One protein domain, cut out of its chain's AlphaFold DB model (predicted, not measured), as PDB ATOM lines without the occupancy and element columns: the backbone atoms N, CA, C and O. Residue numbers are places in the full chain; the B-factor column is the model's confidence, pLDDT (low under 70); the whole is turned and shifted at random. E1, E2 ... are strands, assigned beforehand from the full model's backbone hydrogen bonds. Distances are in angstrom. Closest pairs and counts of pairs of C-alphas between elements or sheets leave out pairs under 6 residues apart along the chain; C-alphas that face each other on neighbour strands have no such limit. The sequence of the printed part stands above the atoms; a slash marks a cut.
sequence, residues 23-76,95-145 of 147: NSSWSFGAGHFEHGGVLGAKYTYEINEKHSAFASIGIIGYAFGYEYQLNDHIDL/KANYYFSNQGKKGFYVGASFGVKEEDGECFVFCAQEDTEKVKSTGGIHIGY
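AT A GLANCE: This is residues 23 to 76 and 95 to 145 of the 147 residues of an uncharacterized protein of Colwelliaceae bacterium (UniProt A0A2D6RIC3). Eight antiparallel strands ring a closed barrel, and the long hairpin of E7 and E8 runs on past one end of it into a loop, residues 119 to 134. The link from E1 to E2, residues 31 to 38, folds inward at one end of the barrel. The printed part has 105 residues, with no named helix and eight named strands, E1 to E8, which follow each other round the ring in chain order before E8 closes it beside E1. The class is all strand; the whole is compact, with a radius of gyration of the C-alphas of 14.6 A, yet elongated, spanning 44 by 26 by 20 A.

IN THESE COORDINATES: E1, residues 24 to 30, begins with C-alpha 24 at (-19.325, 39.229, 6.360) and is 20.1 A long. E2, residues 39 to 48, measures 27.6 A, and E3, residues 51 to 58, measures 23.0 A. E4, residues 61 to 71, measures 29.3 A and bends by 53 degrees at residue 68. E5, residues 74 to 76, and E6, residues 95 to 99, are 6.8 A and 13.2 A long. E7, residues 107 to 118, is the longest strand at 32.9 A and bends by 65 degrees at residue 115; its C-alpha 118 is at (8.914, 36.460, -6.195). E8, residues 135 to 145, measures 31.2 A and ends with C-alpha 145 at (-17.566, 26.900, -0.824).

HOW THE PARTS SIT: E1 to E5 form a meander, each strand the antiparallel neighbour of the one before, and E6 to E8 form another. In the hairpin E1 and E2, N 27 and O 42 are 2.8 A apart, within hydrogen-bond range. In the hairpin E2 and E3, N 43 and O 55 are within range at 2.8 A. E4 has staggered pairing: its residues 61 to 68 pair with E3, with N 56 and O 63 at 2.7 A, and its residues 68 to 71 with E5, with N 68 and O 76 at 2.7 A. E5 and E6 are antiparallel at 163 degrees, with N 97 and O 75 at 2.9 A. E6 and E7 form a hairpin with N 98 and O 110 at 2.8 A. In the hairpin E7 and E8, N 117 and O 136 are 2.8 A apart. E8 and E1 close the barrel, with N 30 and O 143 at 2.8 A. Among the pairs that are apart are E3 and E8, and E2 and E6.

THE WHOLE: The two C-alphas farthest apart are those of Ser 101 and Glu 130, 45.9 A. Residues 77 to 94 are not printed, and C-alphas 76 and 95 are 5.7 A apart across this cut. The link from E7 to E8 is long, with 16 residues; its C-alphas lie 16 to 27 A from the mean of all C-alphas. These same residues, 119 to 134, have pLDDT under 70, while the mean of the printed part is 87.1.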
ATOM      1  N   ASN A  23     -22.692  41.811   6.939       84.81
ATOM      2  CA  ASN A  23     -21.634  42.295   6.051       84.81
ATOM      3  C   ASN A  23     -20.389  41.391   6.032       84.81
ATOM      4  O   ASN A  23     -19.303  41.850   5.671       84.81
ATOM      5  N   SER A  24     -20.464  40.138   6.493       90.75
ATOM      6  CA  SER A  24     -19.325  39.229   6.360       90.75
ATOM      7  C   SER A  24     -19.692  37.778   6.114       90.75
ATOM      8  O   SER A  24     -20.761  37.290   6.470       90.75
ATOM      9  N   SER A  25     -18.768  37.068   5.475       92.50
ATOM     10  CA  SER A  25     -18.936  35.661   5.143       92.50
ATOM     11  C   SER A  25     -17.640  34.885   5.303       92.50
ATOM     12  O   SER A  25     -16.536  35.434   5.267       92.50
ATOM     13  N   TRP A  26     -17.798  33.579   5.483       94.81
ATOM     14  CA  TRP A  26     -16.698  32.631   5.495       94.81
ATOM     15  C   TRP A  26     -16.777  31.748   4.258       94.81
ATOM     16  O   TRP A  26     -17.858  31.406   3.779       94.81
ATOM     17  N   SER A  27     -15.621  31.338   3.757       95.69
ATOM     18  CA  SER A  27     -15.518  30.275   2.768       95.69
ATOM     19  C   SER A  27     -14.326  29.377   3.059       95.69
ATOM     20  O   SER A  27     -13.340  29.805   3.658       95.69
ATOM     21  N   PHE A  28     -14.432  28.122   2.644       96.50
ATOM     22  CA  PHE A  28     -13.315  27.183   2.625       96.50
ATOM     23  C   PHE A  28     -13.051  26.770   1.191       96.50
ATOM     24  O   PHE A  28     -13.987  26.636   0.402       96.50
ATOM     25  N   GLY A  29     -11.793  26.523   0.859       95.12
ATOM     26  CA  GLY A  29     -11.442  26.164  -0.499       95.12
ATOM     27  C   GLY A  29     -10.057  25.580  -0.642       95.12
ATOM     28  O   GLY A  29      -9.313  25.421   0.327       95.12
ATOM     29  N   ALA A  30      -9.760  25.235  -1.887       93.88
ATOM     30  CA  ALA A  30      -8.534  24.606  -2.320       93.88
ATOM     31  C   ALA A  30      -7.962  25.333  -3.538       93.88
ATOM     32  O   ALA A  30      -8.715  25.788  -4.402       93.88
ATOM     33  N   GLY A  31      -6.637  25.376  -3.637       89.62
ATOM     34  CA  GLY A  31      -5.916  25.998  -4.747       89.62
ATOM     35  C   GLY A  31      -5.135  27.246  -4.341       89.62
ATOM     36  O   GLY A  31      -5.438  27.914  -3.355       89.62
ATOM     37  N   HIS A  32      -4.087  27.538  -5.107       84.75
ATOM     38  CA  HIS A  32      -3.114  28.572  -4.767       84.75
ATOM     39  C   HIS A  32      -3.725  29.985  -4.684       84.75
ATOM     40  O   HIS A  32      -4.759  30.287  -5.276       84.75
ATOM     41  N   PHE A  33      -3.031  30.863  -3.958       90.88
ATOM     42  CA  PHE A  33      -3.332  32.280  -3.728       90.88
ATOM     43  C   PHE A  33      -4.588  32.570  -2.895       90.88
ATOM     44  O   PHE A  33      -4.443  33.002  -1.757       90.88
ATOM     45  N   GLU A  34      -5.799  32.330  -3.410       91.62
ATOM     46  CA  GLU A  34      -7.039  32.877  -2.823       91.62
ATOM     47  C   GLU A  34      -7.311  32.414  -1.385       91.62
ATOM     48  O   GLU A  34      -7.744  33.210  -0.555       91.62
ATOM     49  N   HIS A  35      -7.050  31.140  -1.095       93.00
ATOM     50  CA  HIS A  35      -7.283  30.539   0.222       93.00
ATOM     51  C   HIS A  35      -5.989  30.389   1.034       93.00
ATOM     52  O   HIS A  35      -5.911  29.556   1.931       93.00
ATOM     53  N   GLY A  36      -4.932  31.131   0.691       83.06
ATOM     54  CA  GLY A  36      -3.658  31.059   1.407       83.06
ATOM     55  C   GLY A  36      -2.890  29.741   1.224       83.06
ATOM     56  O   GLY A  36      -1.935  29.490   1.948       83.06
ATOM     57  N   GLY A  37      -3.244  28.878   0.264       84.69
ATOM     58  CA  GLY A  37      -2.491  27.643   0.013       84.69
ATOM     59  C   GLY A  37      -3.310  26.526  -0.615       84.69
ATOM     60  O   GLY A  37      -4.404  26.749  -1.105       84.69
ATOM     61  N   VAL A  38      -2.783  25.301  -0.563       88.81
ATOM     62  CA  VAL A  38      -3.451  24.099  -1.100       88.81
ATOM     63  C   VAL A  38      -4.870  23.932  -0.549       88.81
ATOM     64  O   VAL A  38      -5.764  23.561  -1.301       88.81
ATOM     65  N   LEU A  39      -5.069  24.235   0.735       94.62
ATOM     66  CA  LEU A  39      -6.360  24.291   1.418       94.62
ATOM     67  C   LEU A  39      -6.345  25.440   2.423       94.62
ATOM     68  O   LEU A  39      -5.311  25.667   3.060       94.62
ATOM     69  N   GLY A  40      -7.483  26.104   2.614       95.19
ATOM     70  CA  GLY A  40      -7.600  27.157   3.616       95.19
ATOM     71  C   GLY A  40      -8.991  27.751   3.778       95.19
ATOM     72  O   GLY A  40      -9.961  27.325   3.146       95.19
ATOM     73  N   ALA A  41      -9.058  28.737   4.667       96.62
ATOM     74  CA  ALA A  41     -10.249  29.493   5.014       96.62
ATOM     75  C   ALA A  41     -10.089  30.943   4.560       96.62
ATOM     76  O   ALA A  41      -9.022  31.530   4.740       96.62
ATOM     77  N   LYS A  42     -11.156  31.532   4.025       96.75
ATOM     78  CA  LYS A  42     -11.237  32.942   3.641       96.75
ATOM     79  C   LYS A  42     -12.379  33.603   4.408       96.75
ATOM     80  O   LYS A  42     -13.514  33.133   4.359       96.75
ATOM     81  N   TYR A  43     -12.058  34.692   5.093       96.25
ATOM     82  CA  TYR A  43     -13.012  35.628   5.667       96.25
ATOM     83  C   TYR A  43     -13.161  36.819   4.730       96.25
ATOM     84  O   TYR A  43     -12.168  37.479   4.421       96.25
ATOM     85  N   THR A  44     -14.387  37.109   4.313       95.69
ATOM     86  CA  THR A  44     -14.709  38.248   3.450       95.69
ATOM     87  C   THR A  44     -15.563  39.245   4.222       95.69
ATOM     88  O   THR A  44     -16.552  38.865   4.845       95.69
ATOM     89  N   TYR A  45     -15.189  40.519   4.154       94.56
ATOM     90  CA  TYR A  45     -15.936  41.653   4.679       94.56
ATOM     91  C   TYR A  45     -16.445  42.518   3.524       94.56
ATOM     92  O   TYR A  45     -15.665  42.985   2.692       94.56
ATOM     93  N   GLU A  46     -17.753  42.731   3.478       94.12
ATOM     94  CA  GLU A  46     -18.423  43.558   2.480       94.12
ATOM     95  C   GLU A  46     -18.325  45.029   2.899       94.12
ATOM     96  O   GLU A  46     -18.828  45.443   3.943       94.12
ATOM     97  N   ILE A  47     -17.627  45.822   2.084       93.50
ATOM     98  CA  ILE A  47     -17.442  47.264   2.289       93.50
ATOM     99  C   ILE A  47     -18.697  48.006   1.814       93.50
ATOM    100  O   ILE A  47     -19.123  48.983   2.428       93.50
ATOM    101  N   ASN A  48     -19.269  47.552   0.699       91.00
ATOM    102  CA  ASN A  48     -20.552  47.982   0.150       91.00
ATOM    103  C   ASN A  48     -21.092  46.901  -0.806       91.00
ATOM    104  O   ASN A  48     -20.473  45.853  -0.963       91.00
ATOM    105  N   GLU A  49     -22.202  47.192  -1.489       87.81
ATOM    106  CA  GLU A  49     -22.910  46.258  -2.381       87.81
ATOM    107  C   GLU A  49     -22.057  45.623  -3.488       87.81
ATOM    108  O   GLU A  49     -22.446  44.592  -4.021       87.81
ATOM    109  N   LYS A  50     -20.931  46.233  -3.886       93.75
ATOM    110  CA  LYS A  50     -20.080  45.711  -4.970       93.75
ATOM    111  C   LYS A  50     -18.635  45.485  -4.577       93.75
ATOM    112  O   LYS A  50     -17.866  45.002  -5.401       93.75
ATOM    113  N   HIS A  51     -18.231  45.884  -3.381       95.56
ATOM    114  CA  HIS A  51     -16.831  45.918  -2.996       95.56
ATOM    115  C   HIS A  51     -16.630  45.185  -1.681       95.56
ATOM    116  O   HIS A  51     -17.306  45.469  -0.691       95.56
ATOM    117  N   SER A  52     -15.656  44.285  -1.656       96.38
ATOM    118  CA  SER A  52     -15.297  43.527  -0.465       96.38
ATOM    119  C   SER A  52     -13.784  43.446  -0.300       96.38
ATOM    120  O   SER A  52     -13.011  43.526  -1.255       96.38
ATOM    121  N   ALA A  53     -13.355  43.296   0.947       97.44
ATOM    122  CA  ALA A  53     -11.990  42.932   1.290       97.44
ATOM    123  C   ALA A  53     -11.998  41.550   1.935       97.44
ATOM    124  O   ALA A  53     -12.968  41.168   2.591       97.44
ATOM    125  N   PHE A  54     -10.916  40.798   1.783       97.06
ATOM    126  CA  PHE A  54     -10.803  39.493   2.418       97.06
ATOM    127  C   PHE A  54      -9.426  39.263   3.027       97.06
ATOM    128  O   PHE A  54      -8.421  39.846   2.616       97.06
ATOM    129  N   ALA A  55      -9.408  38.357   3.995       97.62
ATOM    130  CA  ALA A  55      -8.216  37.766   4.571       97.62
ATOM    131  C   ALA A  55      -8.380  36.247   4.571       97.62
ATOM    132  O   ALA A  55      -9.471  35.725   4.794       97.62
ATOM    133  N   SER A  56      -7.299  35.525   4.319       97.25
ATOM    134  CA  SER A  56      -7.304  34.072   4.250       97.25
ATOM    135  C   SER A  56      -6.066  33.481   4.894       97.25
ATOM    136  O   SER A  56      -4.986  34.075   4.882       97.25
ATOM    137  N   ILE A  57      -6.243  32.286   5.438       96.06
ATOM    138  CA  ILE A  57      -5.174  31.472   5.991       96.06
ATOM    139  C   ILE A  57      -5.324  30.053   5.460       96.06
ATOM    140  O   ILE A  57      -6.405  29.461   5.514       96.06
ATOM    141  N   GLY A  58      -4.231  29.520   4.935       93.88
ATOM    142  CA  GLY A  58      -4.148  28.165   4.428       93.88
ATOM    143  C   GLY A  58      -3.021  27.386   5.084       93.88
ATOM    144  O   GLY A  58      -2.253  27.907   5.889       93.88
ATOM    145  N   ILE A  59      -2.907  26.112   4.714       91.12
ATOM    146  CA  ILE A  59      -1.904  25.193   5.283       91.12
ATOM    147  C   ILE A  59      -0.472  25.713   5.095       91.12
ATOM    148  O   ILE A  59       0.387  25.471   5.937       91.12
ATOM    149  N   ILE A  60      -0.207  26.401   3.982       89.44
ATOM    150  CA  ILE A  60       1.145  26.802   3.578       89.44
ATOM    151  C   ILE A  60       1.321  28.317   3.481       89.44
ATOM    152  O   ILE A  60       2.316  28.757   2.916       89.44
ATOM    153  N   GLY A  61       0.376  29.122   3.966       92.25
ATOM    154  CA  GLY A  61       0.441  30.559   3.741       92.25
ATOM    155  C   GLY A  61      -0.795  31.341   4.158       92.25
ATOM    156  O   GLY A  61      -1.714  30.833   4.799       92.25
ATOM    157  N   TYR A  62      -0.800  32.605   3.766       94.56
ATOM    158  CA  TYR A  62      -1.892  33.543   3.994       94.56
ATOM    159  C   TYR A  62      -2.067  34.431   2.764       94.56
ATOM    160  O   TYR A  62      -1.147  34.583   1.956       94.56
ATOM    161  N   ALA A  63      -3.246  35.027   2.626       96.12
ATOM    162  CA  ALA A  63      -3.494  36.011   1.584       96.12
ATOM    163  C   ALA A  63      -4.511  37.059   2.016       96.12
ATOM    164  O   ALA A  63      -5.454  36.760   2.745       96.12
ATOM    165  N   PHE A  64      -4.345  38.265   1.501       97.38
ATOM    166  CA  PHE A  64      -5.261  39.380   1.633       97.38
ATOM    167  C   PHE A  64      -5.655  39.857   0.248       97.38
ATOM    168  O   PHE A  64      -4.910  39.687  -0.721       97.38
ATOM    169  N   GLY A  65      -6.807  40.492   0.137       96.81
ATOM    170  CA  GLY A  65      -7.173  41.059  -1.140       96.81
ATOM    171  C   GLY A  65      -8.455  41.847  -1.129       96.81
ATOM    172  O   GLY A  65      -9.093  42.058  -0.097       96.81
ATOM    173  N   TYR A  66      -8.792  42.279  -2.330       97.75
ATOM    174  CA  TYR A  66      -9.946  43.097  -2.633       97.75
ATOM    175  C   TYR A  66     -10.689  42.493  -3.815       97.75
ATOM    176  O   TYR A  66     -10.059  42.048  -4.778       97.75
ATOM    177  N   GLU A  67     -12.014  42.489  -3.745       97.31
ATOM    178  CA  GLU A  67     -12.891  41.959  -4.783       97.31
ATOM    179  C   GLU A  67     -13.933  43.021  -5.174       97.31
ATOM    180  O   GLU A  67     -14.423  43.804  -4.356       97.31
ATOM    181  N   TYR A  68     -14.239  43.058  -6.465       97.00
ATOM    182  CA  TYR A  68     -15.295  43.834  -7.084       97.00
ATOM    183  C   TYR A  68     -16.290  42.886  -7.741       97.00
ATOM    184  O   TYR A  68     -15.924  42.113  -8.632       97.00
ATOM    185  N   GLN A  69     -17.551  42.998  -7.346       96.44
ATOM    186  CA  GLN A  69     -18.646  42.265  -7.949       96.44
ATOM    187  C   GLN A  69     -19.003  42.887  -9.298       96.44
ATOM    188  O   GLN A  69     -19.616  43.957  -9.388       96.44
ATOM    189  N   LEU A  70     -18.616  42.194 -10.369       96.00
ATOM    190  CA  LEU A  70     -18.945  42.590 -11.734       96.00
ATOM    191  C   LEU A  70     -20.425  42.324 -12.027       96.00
ATOM    192  O   LEU A  70     -21.092  43.133 -12.670       96.00
ATOM    193  N   ASN A  71     -20.929  41.178 -11.563       94.50
ATOM    194  CA  ASN A  71     -22.336  40.792 -11.614       94.50
ATOM    195  C   ASN A  71     -22.644  39.753 -10.522       94.50
ATOM    196  O   ASN A  71     -21.764  39.356  -9.769       94.50
ATOM    197  N   ASP A  72     -23.884  39.275 -10.455       94.50
ATOM    198  CA  ASP A  72     -24.334  38.308  -9.442       94.50
ATOM    199  C   ASP A  72     -23.526  37.009  -9.385       94.50
ATOM    200  O   ASP A  72     -23.545  36.341  -8.359       94.50
ATOM    201  N   HIS A  73     -22.827  36.635 -10.454       96.25
ATOM    202  CA  HIS A  73     -22.064  35.395 -10.544       96.25
ATOM    203  C   HIS A  73     -20.559  35.603 -10.635       96.25
ATOM    204  O   HIS A  73     -19.840  34.625 -10.463       96.25
ATOM    205  N   ILE A  74     -20.071  36.804 -10.944       96.81
ATOM    206  CA  ILE A  74     -18.662  37.040 -11.257       96.81
ATOM    207  C   ILE A  74     -18.089  38.146 -10.384       96.81
ATOM    208  O   ILE A  74     -18.551  39.287 -10.450       96.81
ATOM    209  N   ASP A  75     -16.995  37.814  -9.701       96.38
ATOM    210  CA  ASP A  75     -16.139  38.776  -9.011       96.38
ATOM    211  C   ASP A  75     -14.782  38.868  -9.697       96.38
ATOM    212  O   ASP A  75     -14.220  37.861 -10.130       96.38
ATOM    213  N   LEU A  76     -14.230  40.075  -9.746       98.06
ATOM    214  CA  LEU A  76     -12.851  40.343 -10.138       98.06
ATOM    215  C   LEU A  76     -12.090  40.877  -8.934       98.06
ATOM    216  O   LEU A  76     -12.646  41.634  -8.149       98.06
ATOM    217  N   LYS A  95      -7.472  38.073 -10.077       97.00
ATOM    218  CA  LYS A  95      -8.336  36.900 -10.054       97.00
ATOM    219  C   LYS A  95      -9.727  37.186 -10.585       97.00
ATOM    220  O   LYS A  95     -10.197  38.322 -10.539       97.00
ATOM    221  N   ALA A  96     -10.372  36.124 -11.043       97.88
ATOM    222  CA  ALA A  96     -11.778  36.098 -11.402       97.88
ATOM    223  C   ALA A  96     -12.441  34.873 -10.767       97.88
ATOM    224  O   ALA A  96     -11.946  33.757 -10.931       97.88
ATOM    225  N   ASN A  97     -13.556  35.083 -10.073       97.62
ATOM    226  CA  ASN A  97     -14.348  34.041  -9.426       97.62
ATOM    227  C   ASN A  97     -15.712  33.931 -10.096       97.62
ATOM    228  O   ASN A  97     -16.326  34.950 -10.393       97.62
ATOM    229  N   TYR A  98     -16.191  32.706 -10.294       97.44
ATOM    230  CA  TYR A  98     -17.526  32.386 -10.780       97.44
ATOM    231  C   TYR A  98     -18.302  31.584  -9.730       97.44
ATOM    232  O   TYR A  98     -17.911  30.465  -9.384       97.44
ATOM    233  N   TYR A  99     -19.418  32.131  -9.256       96.75
ATOM    234  CA  TYR A  99     -20.294  31.533  -8.248       96.75
ATOM    235  C   TYR A  99     -21.484  30.840  -8.909       96.75
ATOM    236  O   TYR A  99     -22.267  31.474  -9.615       96.75
ATOM    237  N   PHE A 100     -21.689  29.554  -8.621       95.12
ATOM    238  CA  PHE A 100     -22.813  28.798  -9.194       95.12
ATOM    239  C   PHE A 100     -24.173  29.226  -8.621       95.12
ATOM    240  O   PHE A 100     -25.181  29.167  -9.319       95.12
ATOM    241  N   SER A 101     -24.196  29.676  -7.363       90.75
ATOM    242  CA  SER A 101     -25.420  30.029  -6.624       90.75
ATOM    243  C   SER A 101     -25.651  31.537  -6.482       90.75
ATOM    244  O   SER A 101     -26.513  31.933  -5.703       90.75
ATOM    245  N   ASN A 102     -24.911  32.363  -7.220       88.62
ATOM    246  CA  ASN A 102     -24.702  33.797  -6.981       88.62
ATOM    247  C   ASN A 102     -23.745  34.073  -5.809       88.62
ATOM    248  O   ASN A 102     -23.649  33.299  -4.859       88.62
ATOM    249  N   GLN A 103     -23.067  35.215  -5.878       84.31
ATOM    250  CA  GLN A 103     -22.014  35.651  -4.967       84.31
ATOM    251  C   GLN A 103     -22.495  35.752  -3.518       84.31
ATOM    252  O   GLN A 103     -21.870  35.175  -2.631       84.31
ATOM    253  N   GLY A 104     -23.643  36.398  -3.288       83.50
ATOM    254  CA  GLY A 104     -24.209  36.625  -1.952       83.50
ATOM    255  C   GLY A 104     -24.943  35.428  -1.340       83.50
ATOM    256  O   GLY A 104     -25.608  35.573  -0.317       83.50
ATOM    257  N   LYS A 105     -24.891  34.242  -1.962       87.69
ATOM    258  CA  LYS A 105     -25.553  33.036  -1.449       87.69
ATOM    259  C   LYS A 105     -24.542  31.954  -1.108       87.69
ATOM    260  O   LYS A 105     -23.445  31.888  -1.655       87.69
ATOM    261  N   LYS A 106     -24.965  31.045  -0.228       93.12
ATOM    262  CA  LYS A 106     -24.200  29.838   0.089       93.12
ATOM    263  C   LYS A 106     -24.056  28.974  -1.158       93.12
ATOM    264  O   LYS A 106     -25.040  28.725  -1.862       93.12
ATOM    265  N   GLY A 107     -22.853  28.480  -1.413       94.12
ATOM    266  CA  GLY A 107     -22.620  27.628  -2.567       94.12
ATOM    267  C   GLY A 107     -21.171  27.542  -3.004       94.12
ATOM    268  O   GLY A 107     -20.278  28.180  -2.448       94.12
ATOM    269  N   PHE A 108     -20.967  26.719  -4.027       96.56
ATOM    270  CA  PHE A 108     -19.669  26.538  -4.651       96.56
ATOM    271  C   PHE A 108     -19.333  27.694  -5.588       96.56
ATOM    272  O   PHE A 108     -20.208  28.293  -6.223       96.56
ATOM    273  N   TYR A 109     -18.038  27.935  -5.726       96.69
ATOM    274  CA  TYR A 109     -17.473  28.786  -6.755       96.69
ATOM    275  C   TYR A 109     -16.148  28.211  -7.241       96.69
ATOM    276  O   TYR A 109     -15.474  27.458  -6.536       96.69
ATOM    277  N   VAL A 110     -15.784  28.577  -8.461       97.75
ATOM    278  CA  VAL A 110     -14.472  28.300  -9.049       97.75
ATOM    279  C   VAL A 110     -13.834  29.613  -9.442       97.75
ATOM    280  O   VAL A 110     -14.534  30.562  -9.781       97.75
ATOM    281  N   GLY A 111     -12.514  29.676  -9.421       96.75
ATOM    282  CA  GLY A 111     -11.806  30.867  -9.842       96.75
ATOM    283  C   GLY A 111     -10.493  30.564 -10.524       96.75
ATOM    284  O   GLY A 111      -9.965  29.451 -10.468       96.75
ATOM    285  N   ALA A 112      -9.997  31.586 -11.202       97.44
ATOM    286  CA  ALA A 112      -8.701  31.594 -11.846       97.44
ATOM    287  C   ALA A 112      -7.934  32.834 -11.399       97.44
ATOM    288  O   ALA A 112      -8.510  33.909 -11.237       97.44
ATOM    289  N   SER A 113      -6.629  32.673 -11.224       96.25
ATOM    290  CA  SER A 113      -5.709  33.727 -10.815       96.25
ATOM    291  C   SER A 113      -4.530  33.796 -11.775       96.25
ATOM    292  O   SER A 113      -4.045  32.763 -12.241       96.25
ATOM    293  N   PHE A 114      -4.042  35.001 -12.045       96.94
ATOM    294  CA  PHE A 114      -2.840  35.246 -12.834       96.94
ATOM    295  C   PHE A 114      -2.136  36.514 -12.349       96.94
ATOM    296  O   PHE A 114      -2.778  37.506 -12.012       96.94
ATOM    297  N   GLY A 115      -0.811  36.502 -12.330       94.19
ATOM    298  CA  GLY A 115      -0.020  37.664 -11.957       94.19
ATOM    299  C   GLY A 115       1.436  37.304 -11.775       94.19
ATOM    300  O   GLY A 115       2.014  36.596 -12.601       94.19
ATOM    301  N   VAL A 116       2.025  37.793 -10.693       92.44
ATOM    302  CA  VAL A 116       3.452  37.665 -10.426       92.44
ATOM    303  C   VAL A 116       3.725  37.128  -9.025       92.44
ATOM    304  O   VAL A 116       2.933  37.309  -8.100       92.44
ATOM    305  N   LYS A 117       4.858  36.449  -8.879       89.69
ATOM    306  CA  LYS A 117       5.432  36.019  -7.607       89.69
ATOM    307  C   LYS A 117       6.921  36.309  -7.584       89.69
ATOM    308  O   LYS A 117       7.550  36.362  -8.639       89.69
ATOM    309  N   GLU A 118       7.471  36.429  -6.392       79.81
ATOM    310  CA  GLU A 118       8.914  36.460  -6.195       79.81
ATOM    311  C   GLU A 118       9.409  35.055  -5.848       79.81
ATOM    312  O   GLU A 118       8.783  34.331  -5.069       79.81
ATOM    313  N   GLU A 119      10.499  34.649  -6.497       63.91
ATOM    314  CA  GLU A 119      11.272  33.465  -6.124       63.91
ATOM    315  C   GLU A 119      12.678  33.931  -5.735       63.91
ATOM    316  O   GLU A 119      13.435  34.383  -6.592       63.91
ATOM    317  N   ASP A 120      13.017  33.811  -4.454       56.69
ATOM    318  CA  ASP A 120      14.319  34.102  -3.847       56.69
ATOM    319  C   ASP A 120      14.661  35.603  -3.704       56.69
ATOM    320  O   ASP A 120      15.803  36.006  -3.958       56.69
ATOM    321  N   GLY A 121      13.693  36.436  -3.315       49.53
ATOM    322  CA  GLY A 121      13.847  37.875  -3.053       49.53
ATOM    323  C   GLY A 121      13.525  38.264  -1.604       49.53
ATOM    324  O   GLY A 121      12.689  37.650  -0.947       49.53
ATOM    325  N   GLU A 122      14.178  39.299  -1.075       46.81
ATOM    326  CA  GLU A 122      13.857  39.831   0.253       46.81
ATOM    327  C   GLU A 122      12.531  40.624   0.219       46.81
ATOM    328  O   GLU A 122      12.517  41.835   0.050       46.81
ATOM    329  N   CYS A 123      11.411  39.920   0.418       46.22
ATOM    330  CA  CYS A 123      10.142  40.420   0.969       46.22
ATOM    331  C   CYS A 123       9.503  41.671   0.300       46.22
ATOM    332  O   CYS A 123       9.722  42.811   0.711       46.22
ATOM    333  N   PHE A 124       8.542  41.441  -0.606       51.16
ATOM    334  CA  PHE A 124       7.752  42.481  -1.298       51.16
ATOM    335  C   PHE A 124       6.870  43.376  -0.395       51.16
ATOM    336  O   PHE A 124       6.515  44.487  -0.781       51.16
ATOM    337  N   VAL A 125       6.449  42.907   0.789       51.03
ATOM    338  CA  VAL A 125       5.386  43.580   1.578       51.03
ATOM    339  C   VAL A 125       5.934  44.416   2.748       51.03
ATOM    340  O   VAL A 125       5.251  45.330   3.206       51.03
ATOM    341  N   PHE A 126       7.164  44.158   3.219       43.50
ATOM    342  CA  PHE A 126       7.706  44.802   4.428       43.50
ATOM    343  C   PHE A 126       9.211  45.143   4.407       43.50
ATOM    344  O   PHE A 126       9.704  45.645   5.419       43.50
ATOM    345  N   CYS A 127       9.950  44.920   3.314       49.25
ATOM    346  CA  CYS A 127      11.396  45.181   3.272       49.25
ATOM    347  C   CYS A 127      11.790  46.174   2.170       49.25
ATOM    348  O   CYS A 127      11.102  46.332   1.163       49.25
ATOM    349  N   ALA A 128      12.886  46.902   2.411       44.41
ATOM    350  CA  ALA A 128      13.450  47.846   1.459       44.41
ATOM    351  C   ALA A 128      13.977  47.085   0.234       44.41
ATOM    352  O   ALA A 128      14.780  46.168   0.353       44.41
ATOM    353  N   GLN A 129      13.471  47.475  -0.928       47.88
ATOM    354  CA  GLN A 129      13.720  46.877  -2.231       47.88
ATOM    355  C   GLN A 129      15.182  47.098  -2.658       47.88
ATOM    356  O   GLN A 129      15.520  48.215  -3.047       47.88
ATOM    357  N   GLU A 130      16.036  46.069  -2.604       50.00
ATOM    358  CA  GLU A 130      17.394  46.150  -3.176       50.00
ATOM    359  C   GLU A 130      17.545  45.469  -4.546       50.00
ATOM    360  O   GLU A 130      18.323  45.973  -5.343       50.00
ATOM    361  N   ASP A 131      16.741  44.464  -4.924       49.72
ATOM    362  CA  ASP A 131      16.905  43.796  -6.230       49.72
ATOM    363  C   ASP A 131      15.571  43.423  -6.895       49.72
ATOM    364  O   ASP A 131      14.851  42.523  -6.468       49.72
ATOM    365  N   THR A 132      15.244  44.090  -8.006       52.25
ATOM    366  CA  THR A 132      14.022  43.860  -8.807       52.25
ATOM    367  C   THR A 132      14.132  42.673  -9.785       52.25
ATOM    368  O   THR A 132      13.262  42.485 -10.635       52.25
ATOM    369  N   GLU A 133      15.182  41.849  -9.696       52.72
ATOM    370  CA  GLU A 133      15.549  40.871 -10.737       52.72
ATOM    371  C   GLU A 133      14.819  39.509 -10.686       52.72
ATOM    372  O   GLU A 133      15.061  38.661 -11.545       52.72
ATOM    373  N   LYS A 134      13.902  39.259  -9.735       69.12
ATOM    374  CA  LYS A 134      13.345  37.900  -9.514       69.12
ATOM    375  C   LYS A 134      11.819  37.773  -9.531       69.12
ATOM    376  O   LYS A 134      11.249  36.850  -8.947       69.12
ATOM    377  N   VAL A 135      11.138  38.663 -10.247       76.25
ATOM    378  CA  VAL A 135       9.682  38.597 -10.427       76.25
ATOM    379  C   VAL A 135       9.329  37.607 -11.549       76.25
ATOM    380  O   VAL A 135       9.668  37.821 -12.711       76.25
ATOM    381  N   LYS A 136       8.624  36.519 -11.221       87.75
ATOM    382  CA  LYS A 136       8.166  35.486 -12.169       87.75
ATOM    383  C   LYS A 136       6.656  35.531 -12.354       87.75
ATOM    384  O   LYS A 136       5.906  35.745 -11.406       87.75
ATOM    385  N   SER A 137       6.190  35.266 -13.574       90.56
ATOM    386  CA  SER A 137       4.759  35.097 -13.838       90.56
ATOM    387  C   SER A 137       4.216  33.857 -13.128       90.56
ATOM    388  O   SER A 137       4.864  32.810 -13.112       90.56
ATOM    389  N   THR A 138       3.000  33.946 -12.608       93.19
ATOM    390  CA  THR A 138       2.314  32.841 -11.942       93.19
ATOM    391  C   THR A 138       0.828  32.853 -12.260       93.19
ATOM    392  O   THR A 138       0.260  33.877 -12.636       93.19
ATOM    393  N   GLY A 139       0.178  31.712 -12.081       93.25
ATOM    394  CA  GLY A 139      -1.263  31.597 -12.176       93.25
ATOM    395  C   GLY A 139      -1.748  30.278 -11.604       93.25
ATOM    396  O   GLY A 139      -0.955  29.419 -11.221       93.25
ATOM    397  N   GLY A 140      -3.059  30.128 -11.514       92.12
ATOM    398  CA  GLY A 140      -3.664  28.925 -10.970       92.12
ATOM    399  C   GLY A 140      -5.178  28.964 -11.023       92.12
ATOM    400  O   GLY A 140      -5.780  29.993 -11.322       92.12
ATOM    401  N   ILE A 141      -5.773  27.819 -10.717       95.06
ATOM    402  CA  ILE A 141      -7.209  27.672 -10.509       95.06
ATOM    403  C   ILE A 141      -7.470  27.297  -9.057       95.06
ATOM    404  O   ILE A 141      -6.640  26.650  -8.410       95.06
ATOM    405  N   HIS A 142      -8.635  27.675  -8.561       95.00
ATOM    406  CA  HIS A 142      -9.075  27.345  -7.215       95.00
ATOM    407  C   HIS A 142     -10.575  27.078  -7.185       95.00
ATOM    408  O   HIS A 142     -11.327  27.463  -8.080       95.00
ATOM    409  N   ILE A 143     -10.999  26.385  -6.139       96.94
ATOM    410  CA  ILE A 143     -12.394  26.059  -5.863       96.94
ATOM    411  C   ILE A 143     -12.687  26.391  -4.408       96.94
ATOM    412  O   ILE A 143     -11.839  26.180  -3.541       96.94
ATOM    413  N   GLY A 144     -13.885  26.886  -4.125       96.31
ATOM    414  CA  GLY A 144     -14.311  27.160  -2.763       96.31
ATOM    415  C   GLY A 144     -15.801  26.945  -2.554       96.31
ATOM    416  O   GLY A 144     -16.576  26.790  -3.498       96.31
ATOM    417  N   TYR A 145     -16.188  26.928  -1.286       95.69
ATOM    418  CA  TYR A 145     -17.566  26.900  -0.824       95.69
ATOM    419  C   TYR A 145     -17.785  28.038   0.175       95.69
ATOM    420  O   TYR A 145     -17.093  28.104   1.194       95.69
TER     421      TYR A 145